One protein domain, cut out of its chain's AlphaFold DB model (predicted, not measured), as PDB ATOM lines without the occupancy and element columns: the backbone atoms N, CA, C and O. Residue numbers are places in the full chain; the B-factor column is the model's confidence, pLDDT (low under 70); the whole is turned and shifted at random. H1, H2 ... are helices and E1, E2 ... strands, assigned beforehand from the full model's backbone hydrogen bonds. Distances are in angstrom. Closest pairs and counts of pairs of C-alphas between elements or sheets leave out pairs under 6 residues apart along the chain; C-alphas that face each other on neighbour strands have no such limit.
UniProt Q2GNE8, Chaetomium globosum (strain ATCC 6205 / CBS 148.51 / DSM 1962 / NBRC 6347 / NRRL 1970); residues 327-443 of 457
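What this domain is: This is residues 327 to 443 of the 457 residues of a protein of Chaetomium globosum (strain ATCC 6205 / CBS 148.51 / DSM 1962 / NBRC 6347 / NRRL 1970) (UniProt Q2GNE8). A body of three short helices, in which H2 touches both H1 and H3, has a small hairpin of strands, E1 and E2, beside residues 378 to 384 of H1, and residues 436 to 443 of H4 stick out as an arm. The printed part has 117 residues, with the order E1, E2, H1, H2, H3, H4; the sheet E1 - E2 is antiparallel. The class is mostly helix, with under half of the residues in named elements. The whole is compact, with a radius of gyration of the C-alphas of 14.7 A, and spans 49 by 32 by 27 A.

How they stand to each other: Residues 327 to 328 form a short antiparallel pairing with residues 350 to 351 of E1, residues 350 to 353. E1 and E2, residues 356 to 360, form a hairpin, with N 351 and O 359 2.9 A apart and N 358 and O 351 2.8 A apart, within hydrogen-bond range. The closest C-alphas of E2 and H1, residues 373 to 384, are those of Ala 360 and Ser 381, 5.5 A apart. With residues 379 to 384 alone, H1 touches H2, residues 395 to 402, about perpendicular at 76 degrees; the closest C-alphas, of Ala 383 and Ala 402, are 5.7 A apart. Residues 366 to 367 and 407 to 408 form another short antiparallel pairing. H2 touches H3, residues 410 to 420, at a steep tilt of 58 degrees, opposite ways; the closest C-alphas, of Arg 396 and Gly 413, are 4.1 A apart. H4, residues 433 to 443, is apart from H3 and touches no helix. In H1, H2, H3 and H4 every O i to N i+4 pair is within hydrogen-bond range.

Where its parts are: E1 begins at C-alpha 350, (37.117, -19.473, 35.452), and H4 ends at C-alpha 443, (41.033, -29.702, 4.472). H1 is 16.8 A long, H3 15.3 A and H4 13.9 A.

The domain as a whole: The farthest C-alphas, of Phe 370 and Asp 443, are 49.6 A apart. The printed part has no cut; the links E2 to H1 and H3 to H4 are long. The model's pLDDT is under 70 at residues 329 to 345, 370 and 424 to 443.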
ATOM      1  N   TYR A 327      43.643 -20.089  34.511       77.06
ATOM      2  CA  TYR A 327      42.738 -19.317  35.344       77.06
ATOM      3  C   TYR A 327      42.421 -18.018  34.615       77.06
ATOM      4  O   TYR A 327      43.337 -17.236  34.347       77.06
ATOM      5  N   LEU A 328      41.150 -17.783  34.299       76.19
ATOM      6  CA  LEU A 328      40.704 -16.436  33.967       76.19
ATOM      7  C   LEU A 328      40.626 -15.656  35.272       76.19
ATOM      8  O   LEU A 328      39.986 -16.081  36.236       76.19
ATOM      9  N   LEU A 329      41.344 -14.543  35.311       68.06
ATOM     10  CA  LEU A 329      41.276 -13.586  36.397       68.06
ATOM     11  C   LEU A 329      40.000 -12.761  36.245       68.06
ATOM     12  O   LEU A 329      39.527 -12.517  35.135       68.06
ATOM     13  N   GLU A 330      39.470 -12.290  37.369       66.62
ATOM     14  CA  GLU A 330      38.403 -11.297  37.356       66.62
ATOM     15  C   GLU A 330      38.830 -10.086  36.514       66.62
ATOM     16  O   GLU A 330      39.902  -9.516  36.736       66.62
ATOM     17  N   ALA A 331      37.970  -9.667  35.583       55.34
ATOM     18  CA  ALA A 331      38.102  -8.422  34.832       55.34
ATOM     19  C   ALA A 331      37.825  -7.204  35.740       55.34
ATOM     20  O   ALA A 331      36.927  -6.400  35.499       55.34
ATOM     21  N   SER A 332      38.593  -7.075  36.823       44.47
ATOM     22  CA  SER A 332      38.448  -6.016  37.816       44.47
ATOM     23  C   SER A 332      39.037  -4.708  37.289       44.47
ATOM     24  O   SER A 332      40.211  -4.379  37.467       44.47
ATOM     25  N   GLY A 333      38.194  -3.933  36.614       47.47
ATOM     26  CA  GLY A 333      38.488  -2.550  36.266       47.47
ATOM     27  C   GLY A 333      38.018  -2.141  34.872       47.47
ATOM     28  O   GLY A 333      37.768  -2.976  34.005       47.47
ATOM     29  N   PRO A 334      37.915  -0.826  34.628       42.28
ATOM     30  CA  PRO A 334      37.225  -0.283  33.469       42.28
ATOM     31  C   PRO A 334      38.079  -0.309  32.195       42.28
ATOM     32  O   PRO A 334      38.508   0.736  31.695       42.28
ATOM     33  N   ARG A 335      38.312  -1.495  31.628       53.25
ATOM     34  CA  ARG A 335      38.791  -1.589  30.244       53.25
ATOM     35  C   ARG A 335      37.643  -1.225  29.309       53.25
ATOM     36  O   ARG A 335      36.543  -1.763  29.425       53.25
ATOM     37  N   LYS A 336      37.898  -0.258  28.424       54.69
ATOM     38  CA  LYS A 336      36.926   0.144  27.408       54.69
ATOM     39  C   LYS A 336      36.716  -0.997  26.416       54.69
ATOM     40  O   LYS A 336      37.691  -1.638  26.022       54.69
ATOM     41  N   ILE A 337      35.476  -1.185  25.983       55.97
ATOM     42  CA  ILE A 337      35.170  -1.958  24.778       55.97
ATOM     43  C   ILE A 337      35.901  -1.281  23.602       55.97
ATOM     44  O   ILE A 337      35.769  -0.058  23.443       55.97
ATOM     45  N   PRO A 338      36.690  -2.009  22.788       49.84
ATOM     46  CA  PRO A 338      37.255  -1.461  21.559       49.84
ATOM     47  C   PRO A 338      36.138  -0.916  20.656       49.84
ATOM     48  O   PRO A 338      35.173  -1.613  20.373       49.84
ATOM     49  N   GLY A 339      36.240   0.343  20.229       53.50
ATOM     50  CA  GLY A 339      35.258   0.980  19.341       53.50
ATOM     51  C   GLY A 339      34.033   1.617  20.019       53.50
ATOM     52  O   GLY A 339      33.653   2.705  19.602       53.50
ATOM     53  N   SER A 340      33.446   1.037  21.078       56.59
ATOM     54  CA  SER A 340      32.169   1.554  21.635       56.59
ATOM     55  C   SER A 340      32.294   2.493  22.844       56.59
ATOM     56  O   SER A 340      31.315   3.107  23.266       56.59
ATOM     57  N   GLY A 341      33.481   2.630  23.448       56.25
ATOM     58  CA  GLY A 341      33.737   3.575  24.550       56.25
ATOM     59  C   GLY A 341      33.113   3.215  25.912       56.25
ATOM     60  O   GLY A 341      33.579   3.739  26.932       56.25
ATOM     61  N   ARG A 342      32.138   2.292  25.934       56.69
ATOM     62  CA  ARG A 342      31.574   1.612  27.116       56.69
ATOM     63  C   ARG A 342      32.662   0.866  27.900       56.69
ATOM     64  O   ARG A 342      33.784   0.691  27.424       56.69
ATOM     65  N   ARG A 343      32.342   0.414  29.114       61.47
ATOM     66  CA  ARG A 343      33.225  -0.372  29.996       61.47
ATOM     67  C   ARG A 343      32.537  -1.697  30.312       61.47
ATOM     68  O   ARG A 343      31.393  -1.661  30.751       61.47
ATOM     69  N   TRP A 344      33.233  -2.819  30.149       61.78
ATOM     70  CA  TRP A 344      32.705  -4.125  30.553       61.78
ATOM     71  C   TRP A 344      32.405  -4.137  32.063       61.78
ATOM     72  O   TRP A 344      33.242  -3.704  32.859       61.78
ATOM     73  N   ARG A 345      31.218  -4.619  32.454       66.56
ATOM     74  CA  ARG A 345      30.776  -4.747  33.861       66.56
ATOM     75  C   ARG A 345      30.737  -6.193  34.377       66.56
ATOM     76  O   ARG A 345      30.404  -6.411  35.538       66.56
ATOM     77  N   ILE A 346      31.135  -7.156  33.547       71.00
ATOM     78  CA  ILE A 346      31.087  -8.587  33.853       71.00
ATOM     79  C   ILE A 346      32.297  -9.018  34.688       71.00
ATOM     80  O   ILE A 346      33.449  -8.761  34.332       71.00
ATOM     81  N   ARG A 347      32.043  -9.771  35.762       76.88
ATOM     82  CA  ARG A 347      33.058 -10.550  36.482       76.88
ATOM     83  C   ARG A 347      32.972 -12.004  36.038       76.88
ATOM     84  O   ARG A 347      32.003 -12.683  36.362       76.88
ATOM     85  N   CYS A 348      33.995 -12.472  35.318       81.69
ATOM     86  CA  CYS A 348      34.033 -13.835  34.784       81.69
ATOM     87  C   CYS A 348      35.336 -14.612  35.088       81.69
ATOM     88  O   CYS A 348      36.103 -14.927  34.175       81.69
ATOM     89  N   PRO A 349      35.649 -14.905  36.365       86.44
ATOM     90  CA  PRO A 349      36.719 -15.839  36.692       86.44
ATOM     91  C   PRO A 349      36.328 -17.282  36.322       86.44
ATOM     92  O   PRO A 349      35.196 -17.711  36.549       86.44
ATOM     93  N   MET A 350      37.285 -18.052  35.800       89.00
ATOM     94  CA  MET A 350      37.117 -19.473  35.452       89.00
ATOM     95  C   MET A 350      38.383 -20.276  35.780       89.00
ATOM     96  O   MET A 350      39.488 -19.774  35.575       89.00
ATOM     97  N   ASP A 351      38.240 -21.532  36.212       91.06
ATOM     98  CA  ASP A 351      39.310 -22.549  36.207       91.06
ATOM     99  C   ASP A 351      39.052 -23.503  35.035       91.06
ATOM    100  O   ASP A 351      38.019 -24.171  34.983       91.06
ATOM    101  N   ILE A 352      39.976 -23.546  34.078       89.38
ATOM    102  CA  ILE A 352      39.868 -24.336  32.851       89.38
ATOM    103  C   ILE A 352      41.002 -25.354  32.837       89.38
ATOM    104  O   ILE A 352      42.184 -25.005  32.925       89.38
ATOM    105  N   ARG A 353      40.652 -26.635  32.696       90.81
ATOM    106  CA  ARG A 353      41.604 -27.753  32.678       90.81
ATOM    107  C   ARG A 353      41.257 -28.684  31.537       90.81
ATOM    108  O   ARG A 353      40.103 -29.060  31.385       90.81
ATOM    109  N   HIS A 354      42.258 -29.042  30.737       88.19
ATOM    110  CA  HIS A 354      42.073 -29.886  29.553       88.19
ATOM    111  C   HIS A 354      40.998 -29.360  28.585       88.19
ATOM    112  O   HIS A 354      40.231 -30.112  28.003       88.19
ATOM    113  N   GLY A 355      40.917 -28.032  28.439       86.81
ATOM    114  CA  GLY A 355      39.895 -27.369  27.623       86.81
ATOM    115  C   GLY A 355      38.482 -27.354  28.226       86.81
ATOM    116  O   GLY A 355      37.631 -26.654  27.688       86.81
ATOM    117  N   GLU A 356      38.227 -28.056  29.331       92.25
ATOM    118  CA  GLU A 356      36.940 -28.106  30.035       92.25
ATOM    119  C   GLU A 356      36.894 -27.096  31.196       92.25
ATOM    120  O   GLU A 356      37.820 -27.017  32.013       92.25
ATOM    121  N   ILE A 357      35.791 -26.348  31.288       93.31
ATOM    122  CA  ILE A 357      35.505 -25.409  32.380       93.31
ATOM    123  C   ILE A 357      35.190 -26.210  33.653       93.31
ATOM    124  O   ILE A 357      34.171 -26.895  33.741       93.31
ATOM    125  N   GLN A 358      36.072 -26.136  34.652       95.50
ATOM    126  CA  GLN A 358      35.933 -26.833  35.939       95.50
ATOM    127  C   GLN A 358      35.134 -26.027  36.957       95.50
ATOM    128  O   GLN A 358      34.370 -26.591  37.737       95.50
ATOM    129  N   SER A 359      35.314 -24.711  36.944       93.81
ATOM    130  CA  SER A 359      34.481 -23.755  37.659       93.81
ATOM    131  C   SER A 359      34.408 -22.460  36.863       93.81
ATOM    132  O   SER A 359      35.348 -22.104  36.148       93.81
ATOM    133  N   ALA A 360      33.294 -21.756  37.008       91.69
ATOM    134  CA  ALA A 360      33.096 -20.415  36.493       91.69
ATOM    135  C   ALA A 360      32.276 -19.612  37.502       91.69
ATOM    136  O   ALA A 360      31.491 -20.171  38.270       91.69
ATOM    137  N   THR A 361      32.438 -18.298  37.463       89.62
ATOM    138  CA  THR A 361      31.441 -17.359  37.968       89.62
ATOM    139  C   THR A 361      31.033 -16.482  36.798       89.62
ATOM    140  O   THR A 361      31.892 -15.979  36.084       89.62
ATOM    141  N   MET A 362      29.736 -16.316  36.599       86.75
ATOM    142  CA  MET A 362      29.134 -15.277  35.778       86.75
ATOM    143  C   MET A 362      28.516 -14.301  36.762       86.75
ATOM    144  O   MET A 362      27.728 -14.732  37.597       86.75
ATOM    145  N   ALA A 363      28.933 -13.035  36.747       83.06
ATOM    146  CA  ALA A 363      28.328 -12.041  37.620       83.06
ATOM    147  C   ALA A 363      28.308 -10.633  37.028       83.06
ATOM    148  O   ALA A 363      29.289 -10.206  36.409       83.06
ATOM    149  N   GLY A 364      27.239  -9.890  37.318       75.19
ATOM    150  CA  GLY A 364      27.033  -8.528  36.808       75.19
ATOM    151  C   GLY A 364      26.417  -8.492  35.409       75.19
ATOM    152  O   GLY A 364      26.795  -7.641  34.604       75.19
ATOM    153  N   LEU A 365      25.525  -9.445  35.130       78.25
ATOM    154  CA  LEU A 365      24.639  -9.461  33.967       78.25
ATOM    155  C   LEU A 365      23.385  -8.623  34.259       78.25
ATOM    156  O   LEU A 365      23.027  -8.442  35.421       78.25
ATOM    157  N   GLU A 366      22.730  -8.109  33.219       75.62
ATOM    158  CA  GLU A 366      21.483  -7.346  33.357       75.62
ATOM    159  C   GLU A 366      20.301  -8.198  32.862       75.62
ATOM    160  O   GLU A 366      20.420  -8.963  31.904       75.62
ATOM    161  N   TYR A 367      19.160  -8.114  33.547       79.25
ATOM    162  CA  TYR A 367      17.977  -8.940  33.289       79.25
ATOM    163  C   TYR A 367      16.758  -8.038  33.058       79.25
ATOM    164  O   TYR A 367      16.664  -6.954  33.630       79.25
ATOM    165  N   HIS A 368      15.822  -8.469  32.208       70.75
ATOM    166  CA  HIS A 368      14.703  -7.614  31.782       70.75
ATOM    167  C   HIS A 368      13.582  -7.449  32.827       70.75
ATOM    168  O   HIS A 368      12.770  -6.533  32.697       70.75
ATOM    169  N   ASP A 369      13.546  -8.302  33.852       73.69
ATOM    170  CA  ASP A 369      12.511  -8.348  34.889       73.69
ATOM    171  C   ASP A 369      13.096  -8.104  36.293       73.69
ATOM    172  O   ASP A 369      14.293  -8.275  36.524       73.69
ATOM    173  N   PHE A 370      12.240  -7.771  37.270       69.44
ATOM    174  CA  PHE A 370      12.612  -7.701  38.692       69.44
ATOM    175  C   PHE A 370      12.880  -9.102  39.271       69.44
ATOM    176  O   PHE A 370      12.036  -9.684  39.959       69.44
ATOM    177  N   VAL A 371      14.058  -9.646  38.982       75.12
ATOM    178  CA  VAL A 371      14.525 -10.960  39.442       75.12
ATOM    179  C   VAL A 371      15.650 -10.831  40.465       75.12
ATOM    180  O   VAL A 371      16.324  -9.807  40.551       75.12
ATOM    181  N   ASP A 372      15.879 -11.889  41.243       81.56
ATOM    182  CA  ASP A 372      17.101 -12.006  42.036       81.56
ATOM    183  C   ASP A 372      18.291 -12.295  41.108       81.56
ATOM    184  O   ASP A 372      18.563 -13.450  40.769       81.56
ATOM    185  N   GLU A 373      18.974 -11.228  40.683       79.56
ATOM    186  CA  GLU A 373      20.156 -11.265  39.812       79.56
ATOM    187  C   GLU A 373      21.192 -12.289  40.300       79.56
ATOM    188  O   GLU A 373      21.737 -13.036  39.494       79.56
ATOM    189  N   ALA A 374      21.413 -12.394  41.618       80.06
ATOM    190  CA  ALA A 374      22.411 -13.295  42.191       80.06
ATOM    191  C   ALA A 374      22.060 -14.779  41.977       80.06
ATOM    192  O   ALA A 374      22.946 -15.585  41.683       80.06
ATOM    193  N   SER A 375      20.775 -15.140  42.073       84.44
ATOM    194  CA  SER A 375      20.300 -16.493  41.757       84.44
ATOM    195  C   SER A 375      20.432 -16.817  40.264       84.44
ATOM    196  O   SER A 375      20.761 -17.951  39.913       84.44
ATOM    197  N   GLN A 376      20.211 -15.845  39.374       86.44
ATOM    198  CA  GLN A 376      20.335 -16.046  37.922       86.44
ATOM    199  C   GLN A 376      21.804 -16.135  37.478       86.44
ATOM    200  O   GLN A 376      22.177 -17.051  36.740       86.44
ATOM    201  N   ASP A 377      22.658 -15.274  38.033       86.25
ATOM    202  CA  ASP A 377      24.116 -15.334  37.917       86.25
ATOM    203  C   ASP A 377      24.651 -16.708  38.381       86.25
ATOM    204  O   ASP A 377      25.505 -17.304  37.717       86.25
ATOM    205  N   GLU A 378      24.112 -17.286  39.465       88.81
ATOM    206  CA  GLU A 378      24.476 -18.639  39.918       88.81
ATOM    207  C   GLU A 378      24.014 -19.741  38.942       88.81
ATOM    208  O   GLU A 378      24.760 -20.696  38.694       88.81
ATOM    209  N   ILE A 379      22.817 -19.625  38.355       88.25
ATOM    210  CA  ILE A 379      22.310 -20.574  37.348       88.25
ATOM    211  C   ILE A 379      23.209 -20.564  36.105       88.25
ATOM    212  O   ILE A 379      23.677 -21.625  35.679       88.25
ATOM    213  N   LEU A 380      23.537 -19.382  35.579       89.06
ATOM    214  CA  LEU A 380      24.437 -19.230  34.432       89.06
ATOM    215  C   LEU A 380      25.861 -19.701  34.749       89.06
ATOM    216  O   LEU A 380      26.471 -20.404  33.940       89.06
ATOM    217  N   SER A 381      26.363 -19.411  35.954       91.31
ATOM    218  CA  SER A 381      27.647 -19.930  36.447       91.31
ATOM    219  C   SER A 381      27.698 -21.460  36.419       91.31
ATOM    220  O   SER A 381      28.700 -22.032  35.995       91.31
ATOM    221  N   LYS A 382      26.622 -22.140  36.842       91.62
ATOM    222  CA  LYS A 382      26.531 -23.610  36.831       91.62
ATOM    223  C   LYS A 382      26.405 -24.176  35.417       91.62
ATOM    224  O   LYS A 382      27.026 -25.194  35.126       91.62
ATOM    225  N   ALA A 383      25.640 -23.526  34.543       89.50
ATOM    226  CA  ALA A 383      25.347 -24.015  33.197       89.50
ATOM    227  C   ALA A 383      26.567 -24.051  32.254       89.50
ATOM    228  O   ALA A 383      26.603 -24.856  31.322       89.50
ATOM    229  N   VAL A 384      27.577 -23.205  32.487       90.31
ATOM    230  CA  VAL A 384      28.821 -23.189  31.688       90.31
ATOM    231  C   VAL A 384      29.894 -24.156  32.202       90.31
ATOM    232  O   VAL A 384      30.839 -24.475  31.480       90.31
ATOM    233  N   VAL A 385      29.761 -24.666  33.430       94.12
ATOM    234  CA  VAL A 385      30.666 -25.691  33.969       94.12
ATOM    235  C   VAL A 385      30.461 -27.009  33.213       94.12
ATOM    236  O   VAL A 385      29.357 -27.346  32.799       94.12
ATOM    237  N   LYS A 386      31.554 -27.749  32.998       93.31
ATOM    238  CA  LYS A 386      31.652 -28.934  32.121       93.31
ATOM    239  C   LYS A 386      31.473 -28.688  30.622       93.31
ATOM    240  O   LYS A 386      31.648 -29.626  29.848       93.31
ATOM    241  N   GLN A 387      31.257 -27.452  30.174       91.81
ATOM    242  CA  GLN A 387      31.428 -27.134  28.756       91.81
ATOM    243  C   GLN A 387      32.920 -27.118  28.381       91.81
ATOM    244  O   GLN A 387      33.786 -26.720  29.171       91.81
ATOM    245  N   ARG A 388      33.232 -27.558  27.158       90.25
ATOM    246  CA  ARG A 388      34.577 -27.473  26.573       90.25
ATOM    247  C   ARG A 388      34.698 -26.163  25.802       90.25
ATOM    248  O   ARG A 388      33.977 -25.950  24.833       90.25
ATOM    249  N   LEU A 389      35.634 -25.307  26.213       88.62
ATOM    250  CA  LEU A 389      35.782 -23.934  25.715       88.62
ATOM    251  C   LEU A 389      35.894 -23.856  24.183       88.62
ATOM    252  O   LEU A 389      35.320 -22.966  23.571       88.62
ATOM    253  N   HIS A 390      36.606 -24.796  23.560       86.69
ATOM    254  CA  HIS A 390      36.856 -24.801  22.114       86.69
ATOM    255  C   HIS A 390      35.645 -25.226  21.258       86.69
ATOM    256  O   HIS A 390      35.709 -25.108  20.039       86.69
ATOM    257  N   TYR A 391      34.549 -25.698  21.868       89.00
ATOM    258  CA  TYR A 391      33.269 -25.917  21.178       89.00
ATOM    259  C   TYR A 391      32.292 -24.738  21.333       89.00
ATOM    260  O   TYR A 391      31.256 -24.717  20.668       89.00
ATOM    261  N   ILE A 392      32.612 -23.737  22.163       86.81
ATOM    262  CA  ILE A 392      31.797 -22.525  22.290       86.81
ATOM    263  C   ILE A 392      32.066 -21.629  21.075       86.81
ATOM    264  O   ILE A 392      33.187 -21.175  20.860       86.81
ATOM    265  N   THR A 393      31.031 -21.405  20.263       84.81
ATOM    266  CA  THR A 393      31.103 -20.664  18.985       84.81
ATOM    267  C   THR A 393      30.373 -19.321  18.992       84.81
ATOM    268  O   THR A 393      30.599 -18.516  18.095       84.81
ATOM    269  N   ASP A 394      29.536 -19.058  19.999       87.94
ATOM    270  CA  ASP A 394      29.052 -17.721  20.356       87.94
ATOM    271  C   ASP A 394      28.625 -17.724  21.832       87.94
ATOM    272  O   ASP A 394      27.663 -18.397  22.212       87.94
ATOM    273  N   TRP A 395      29.326 -16.959  22.670       88.38
ATOM    274  CA  TRP A 395      29.008 -16.824  24.089       88.38
ATOM    275  C   TRP A 395      27.649 -16.180  24.360       88.38
ATOM    276  O   TRP A 395      27.027 -16.539  25.358       88.38
ATOM    277  N   ARG A 396      27.143 -15.302  23.481       89.06
ATOM    278  CA  ARG A 396      25.784 -14.741  23.611       89.06
ATOM    279  C   ARG A 396      24.766 -15.872  23.559       89.06
ATOM    280  O   ARG A 396      23.959 -16.031  24.469       89.06
ATOM    281  N   ARG A 397      24.884 -16.749  22.554       90.62
ATOM    282  CA  ARG A 397      24.024 -17.931  22.399       90.62
ATOM    283  C   ARG A 397      24.145 -18.894  23.578       90.62
ATOM    284  O   ARG A 397      23.122 -19.354  24.076       90.62
ATOM    285  N   THR A 398      25.366 -19.178  24.038       90.25
ATOM    286  CA  THR A 398      25.604 -20.057  25.194       90.25
ATOM    287  C   THR A 398      24.953 -19.517  26.469       90.25
ATOM    288  O   THR A 398      24.296 -20.282  27.170       90.25
ATOM    289  N   LEU A 399      25.084 -18.219  26.758       89.00
ATOM    290  CA  LEU A 399      24.461 -17.590  27.927       89.00
ATOM    291  C   LEU A 399      22.931 -17.517  27.783       89.00
ATOM    292  O   LEU A 399      22.214 -17.870  28.717       89.00
ATOM    293  N   GLN A 400      22.420 -17.167  26.599       90.12
ATOM    294  CA  GLN A 400      20.981 -17.100  26.330       90.12
ATOM    295  C   GLN A 400      20.289 -18.460  26.499       90.12
ATOM    296  O   GLN A 400      19.199 -18.529  27.057       90.12
ATOM    297  N   GLN A 401      20.917 -19.543  26.026       89.69
ATOM    298  CA  GLN A 401      20.396 -20.912  26.147       89.69
ATOM    299  C   GLN A 401      20.528 -21.485  27.564       89.69
ATOM    300  O   GLN A 401      19.785 -22.394  27.927       89.69
ATOM    301  N   ALA A 402      21.481 -20.980  28.346       88.25
ATOM    302  CA  ALA A 402      21.675 -21.350  29.741       88.25
ATOM    303  C   ALA A 402      20.692 -20.645  30.694       88.25
ATOM    304  O   ALA A 402      20.451 -21.144  31.795       88.25
ATOM    305  N   SER A 403      20.141 -19.496  30.294       87.62
ATOM    306  CA  SER A 403      19.223 -18.719  31.123       87.62
ATOM    307  C   SER A 403      17.798 -19.291  31.090       87.62
ATOM    308  O   SER A 403      17.264 -19.536  30.006       87.62
ATOM    309  N   PRO A 404      17.125 -19.454  32.244       84.56
ATOM    310  CA  PRO A 404      15.716 -19.848  32.297       84.56
ATOM    311  C   PRO A 404      14.752 -18.688  31.987       84.56
ATOM    312  O   PRO A 404      13.549 -18.911  31.867       84.56
ATOM    313  N   ILE A 405      15.266 -17.455  31.896       85.06
ATOM    314  CA  ILE A 405      14.514 -16.204  31.726       85.06
ATOM    315  C   ILE A 405      15.183 -15.293  30.675       85.06
ATOM    316  O   ILE A 405      16.357 -15.501  30.349       85.06
ATOM    317  N   PRO A 406      14.498 -14.252  30.165       84.88
ATOM    318  CA  PRO A 406      15.136 -13.205  29.370       84.88
ATOM    319  C   PRO A 406      16.285 -12.523  30.134       84.88
ATOM    320  O   PRO A 406      16.136 -12.120  31.287       84.88
ATOM    321  N   VAL A 407      17.430 -12.385  29.470       83.88
ATOM    322  CA  VAL A 407      18.690 -11.849  30.004       83.88
ATOM    323  C   VAL A 407      19.364 -11.032  28.904       83.88
ATOM    324  O   VAL A 407      19.330 -11.449  27.746       83.88
ATOM    325  N   ASP A 408      19.972  -9.898  29.249       83.88
ATOM    326  CA  ASP A 408      20.864  -9.177  28.341       83.88
ATOM    327  C   ASP A 408      22.241  -9.855  28.376       83.88
ATOM    328  O   ASP A 408      22.959  -9.856  29.383       83.88
ATOM    329  N   VAL A 409      22.585 -10.489  27.258       84.00
ATOM    330  CA  VAL A 409      23.843 -11.217  27.067       84.00
ATOM    331  C   VAL A 409      24.799 -10.499  26.127       84.00
ATOM    332  O   VAL A 409      25.879 -11.037  25.890       84.00
ATOM    333  N   ASP A 410      24.457  -9.328  25.586       82.38
ATOM    334  CA  ASP A 410      25.252  -8.709  24.524       82.38
ATOM    335  C   ASP A 410      26.607  -8.250  25.063       82.38
ATOM    336  O   ASP A 410      27.641  -8.740  24.607       82.38
ATOM    337  N   ASP A 411      26.632  -7.434  26.123       76.31
ATOM    338  CA  ASP A 411      27.897  -6.994  26.733       76.31
ATOM    339  C   ASP A 411      28.735  -8.189  27.246       76.31
ATOM    340  O   ASP A 411      29.966  -8.179  27.188       76.31
ATOM    341  N   ALA A 412      28.098  -9.244  27.756       78.88
ATOM    342  CA  ALA A 412      28.805 -10.393  28.322       78.88
ATOM    343  C   ALA A 412      29.364 -11.330  27.250       78.88
ATOM    344  O   ALA A 412      30.522 -11.756  27.306       78.88
ATOM    345  N   GLY A 413      28.536 -11.647  26.263       84.31
ATOM    346  CA  GLY A 413      28.871 -12.532  25.172       84.31
ATOM    347  C   GLY A 413      29.826 -11.878  24.181       84.31
ATOM    348  O   GLY A 413      30.777 -12.536  23.774       84.31
ATOM    349  N   GLU A 414      29.676 -10.588  23.857       82.00
ATOM    350  CA  GLU A 414      30.675  -9.854  23.065       82.00
ATOM    351  C   GLU A 414      32.038  -9.815  23.763       82.00
ATOM    352  O   GLU A 414      33.058 -10.065  23.117       82.00
ATOM    353  N   PHE A 415      32.077  -9.567  25.080       79.62
ATOM    354  CA  PHE A 415      33.326  -9.573  25.844       79.62
ATOM    355  C   PHE A 415      34.041 -10.921  25.770       79.62
ATOM    356  O   PHE A 415      35.237 -10.976  25.472       79.62
ATOM    357  N   LEU A 416      33.315 -12.008  26.040       82.94
ATOM    358  CA  LEU A 416      33.875 -13.354  26.044       82.94
ATOM    359  C   LEU A 416      34.252 -13.793  24.621       82.94
ATOM    360  O   LEU A 416      35.360 -14.289  24.419       82.94
ATOM    361  N   ASN A 417      33.411 -13.519  23.617       83.31
ATOM    362  CA  ASN A 417      33.739 -13.759  22.211       83.31
ATOM    363  C   ASN A 417      35.037 -13.041  21.814       83.31
ATOM    364  O   ASN A 417      35.966 -13.676  21.316       83.31
ATOM    365  N   HIS A 418      35.154 -11.745  22.125       79.31
ATOM    366  CA  HIS A 418      36.364 -10.967  21.871       79.31
ATOM    367  C   HIS A 418      37.586 -11.541  22.602       79.31
ATOM    368  O   HIS A 418      38.632 -11.721  21.981       79.31
ATOM    369  N   MET A 419      37.461 -11.863  23.897       79.69
ATOM    370  CA  MET A 419      38.551 -12.410  24.716       79.69
ATOM    371  C   MET A 419      39.116 -13.706  24.122       79.69
ATOM    372  O   MET A 419      40.335 -13.859  24.023       79.69
ATOM    373  N   PHE A 420      38.241 -14.626  23.713       81.81
ATOM    374  CA  PHE A 420      38.633 -15.923  23.160       81.81
ATOM    375  C   PHE A 420      38.917 -15.901  21.651       81.81
ATOM    376  O   PHE A 420      39.304 -16.928  21.098       81.81
ATOM    377  N   GLY A 421      38.774 -14.750  20.984       78.62
ATOM    378  CA  GLY A 421      38.979 -14.626  19.537       78.62
ATOM    379  C   GLY A 421      37.892 -15.305  18.698       78.62
ATOM    380  O   GLY A 421      38.132 -15.627  17.537       78.62
ATOM    381  N   ILE A 422      36.713 -15.531  19.278       81.44
ATOM    382  CA  ILE A 422      35.548 -16.083  18.590       81.44
ATOM    383  C   ILE A 422      34.940 -14.978  17.725       81.44
ATOM    384  O   ILE A 422      34.596 -13.903  18.215       81.44
ATOM    385  N   GLN A 423      34.778 -15.265  16.437       74.94
ATOM    386  CA  GLN A 423      33.928 -14.494  15.538       74.94
ATOM    387  C   GLN A 423      32.617 -15.269  15.377       74.94
ATOM    388  O   GLN A 423      32.643 -16.348  14.780       74.94
ATOM    389  N   PRO A 424      31.490 -14.784  15.929       68.50
ATOM    390  CA  PRO A 424      30.202 -15.425  15.716       68.50
ATOM    391  C   PRO A 424      29.860 -15.508  14.223       68.50
ATOM    392  O   PRO A 424      30.219 -14.602  13.464       68.50
ATOM    393  N   PRO A 425      29.141 -16.554  13.782       62.25
ATOM    394  CA  PRO A 425      28.532 -16.561  12.458       62.25
ATOM    395  C   PRO A 425      27.637 -15.326  12.290       62.25
ATOM    396  O   PRO A 425      26.933 -14.943  13.225       62.25
ATOM    397  N   ALA A 426      27.623 -14.726  11.097       57.75
ATOM    398  CA  ALA A 426      26.601 -13.736  10.767       57.75
ATOM    399  C   ALA A 426      25.208 -14.370  10.930       57.75
ATOM    400  O   ALA A 426      25.030 -15.540  10.597       57.75
ATOM    401  N   GLU A 427      24.217 -13.613  11.404       51.31
ATOM    402  CA  GLU A 427      22.940 -14.160  11.911       51.31
ATOM    403  C   GLU A 427      22.085 -14.923  10.875       51.31
ATOM    404  O   GLU A 427      21.131 -15.603  11.241       51.31
ATOM    405  N   ASN A 428      22.473 -14.890   9.595       42.44
ATOM    406  CA  ASN A 428      21.871 -15.649   8.494       42.44
ATOM    407  C   ASN A 428      22.700 -16.875   8.033       42.44
ATOM    408  O   ASN A 428      22.434 -17.422   6.964       42.44
ATOM    409  N   GLY A 429      23.711 -17.313   8.795       37.97
ATOM    410  CA  GLY A 429      24.575 -18.455   8.463       37.97
ATOM    411  C   GLY A 429      24.716 -19.451   9.616       37.97
ATOM    412  O   GLY A 429      25.132 -19.091  10.714       37.97
ATOM    413  N   GLY A 430      24.382 -20.723   9.366       37.28
ATOM    414  CA  GLY A 430      24.495 -21.804  10.352       37.28
ATOM    415  C   GLY A 430      25.909 -21.943  10.932       37.28
ATOM    416  O   GLY A 430      26.902 -21.695  10.252       37.28
ATOM    417  N   GLY A 431      25.994 -22.324  12.211       41.06
ATOM    418  CA  GLY A 431      27.243 -22.299  12.974       41.06
ATOM    419  C   GLY A 431      28.348 -23.150  12.359       41.06
ATOM    420  O   GLY A 431      28.212 -24.365  12.292       41.06
ATOM    421  N   ALA A 432      29.446 -22.500  11.962       43.44
ATOM    422  CA  ALA A 432      30.557 -23.164  11.292       43.44
ATOM    423  C   ALA A 432      31.921 -22.964  11.970       43.44
ATOM    424  O   ALA A 432      32.719 -23.876  11.918       43.44
ATOM    425  N   VAL A 433      32.224 -21.855  12.659       45.06
ATOM    426  CA  VAL A 433      33.634 -21.423  12.855       45.06
ATOM    427  C   VAL A 433      34.553 -22.409  13.610       45.06
ATOM    428  O   VAL A 433      35.680 -22.626  13.172       45.06
ATOM    429  N   ALA A 434      34.105 -23.067  14.689       41.38
ATOM    430  CA  ALA A 434      34.928 -24.096  15.352       41.38
ATOM    431  C   ALA A 434      35.086 -25.360  14.489       41.38
ATOM    432  O   ALA A 434      36.167 -25.949  14.448       41.38
ATOM    433  N   GLN A 435      34.034 -25.732  13.747       42.00
ATOM    434  CA  GLN A 435      34.151 -26.724  12.686       42.00
ATOM    435  C   GLN A 435      35.089 -26.221  11.592       42.00
ATOM    436  O   GLN A 435      35.973 -26.968  11.249       42.00
ATOM    437  N   THR A 436      35.032 -24.975  11.121       42.00
ATOM    438  CA  THR A 436      35.922 -24.425  10.090       42.00
ATOM    439  C   THR A 436      37.383 -24.415  10.523       42.00
ATOM    440  O   THR A 436      38.231 -24.631   9.682       42.00
ATOM    441  N   VAL A 437      37.741 -24.259  11.802       40.75
ATOM    442  CA  VAL A 437      39.158 -24.419  12.197       40.75
ATOM    443  C   VAL A 437      39.593 -25.886  12.118       40.75
ATOM    444  O   VAL A 437      40.640 -26.173  11.547       40.75
ATOM    445  N   VAL A 438      38.799 -26.829  12.634       41.16
ATOM    446  CA  VAL A 438      39.125 -28.272  12.585       41.16
ATOM    447  C   VAL A 438      39.038 -28.824  11.156       41.16
ATOM    448  O   VAL A 438      39.893 -29.597  10.737       41.16
ATOM    449  N   GLN A 439      38.045 -28.375  10.399       38.44
ATOM    450  CA  GLN A 439      37.752 -28.709   9.014       38.44
ATOM    451  C   GLN A 439      38.749 -28.029   8.086       38.44
ATOM    452  O   GLN A 439      39.262 -28.723   7.245       38.44
ATOM    453  N   THR A 440      39.158 -26.766   8.262       39.44
ATOM    454  CA  THR A 440      40.283 -26.204   7.485       39.44
ATOM    455  C   THR A 440      41.603 -26.863   7.864       39.44
ATOM    456  O   THR A 440      42.433 -27.041   6.989       39.44
ATOM    457  N   ILE A 441      41.833 -27.292   9.109       38.34
ATOM    458  CA  ILE A 441      43.018 -28.109   9.422       38.34
ATOM    459  C   ILE A 441      42.941 -29.463   8.694       38.34
ATOM    460  O   ILE A 441      43.926 -29.878   8.089       38.34
ATOM    461  N   SER A 442      41.776 -30.117   8.690       36.75
ATOM    462  CA  SER A 442      41.531 -31.358   7.946       36.75
ATOM    463  C   SER A 442      41.665 -31.155   6.430       36.75
ATOM    464  O   SER A 442      42.355 -31.922   5.778       36.75
ATOM    465  N   ASP A 443      41.100 -30.082   5.888       36.97
ATOM    466  CA  ASP A 443      41.033 -29.702   4.472       36.97
ATOM    467  C   ASP A 443      42.299 -28.985   3.994       36.97
ATOM    468  O   ASP A 443      42.465 -28.799   2.802       36.97
TER     469      ASP A 443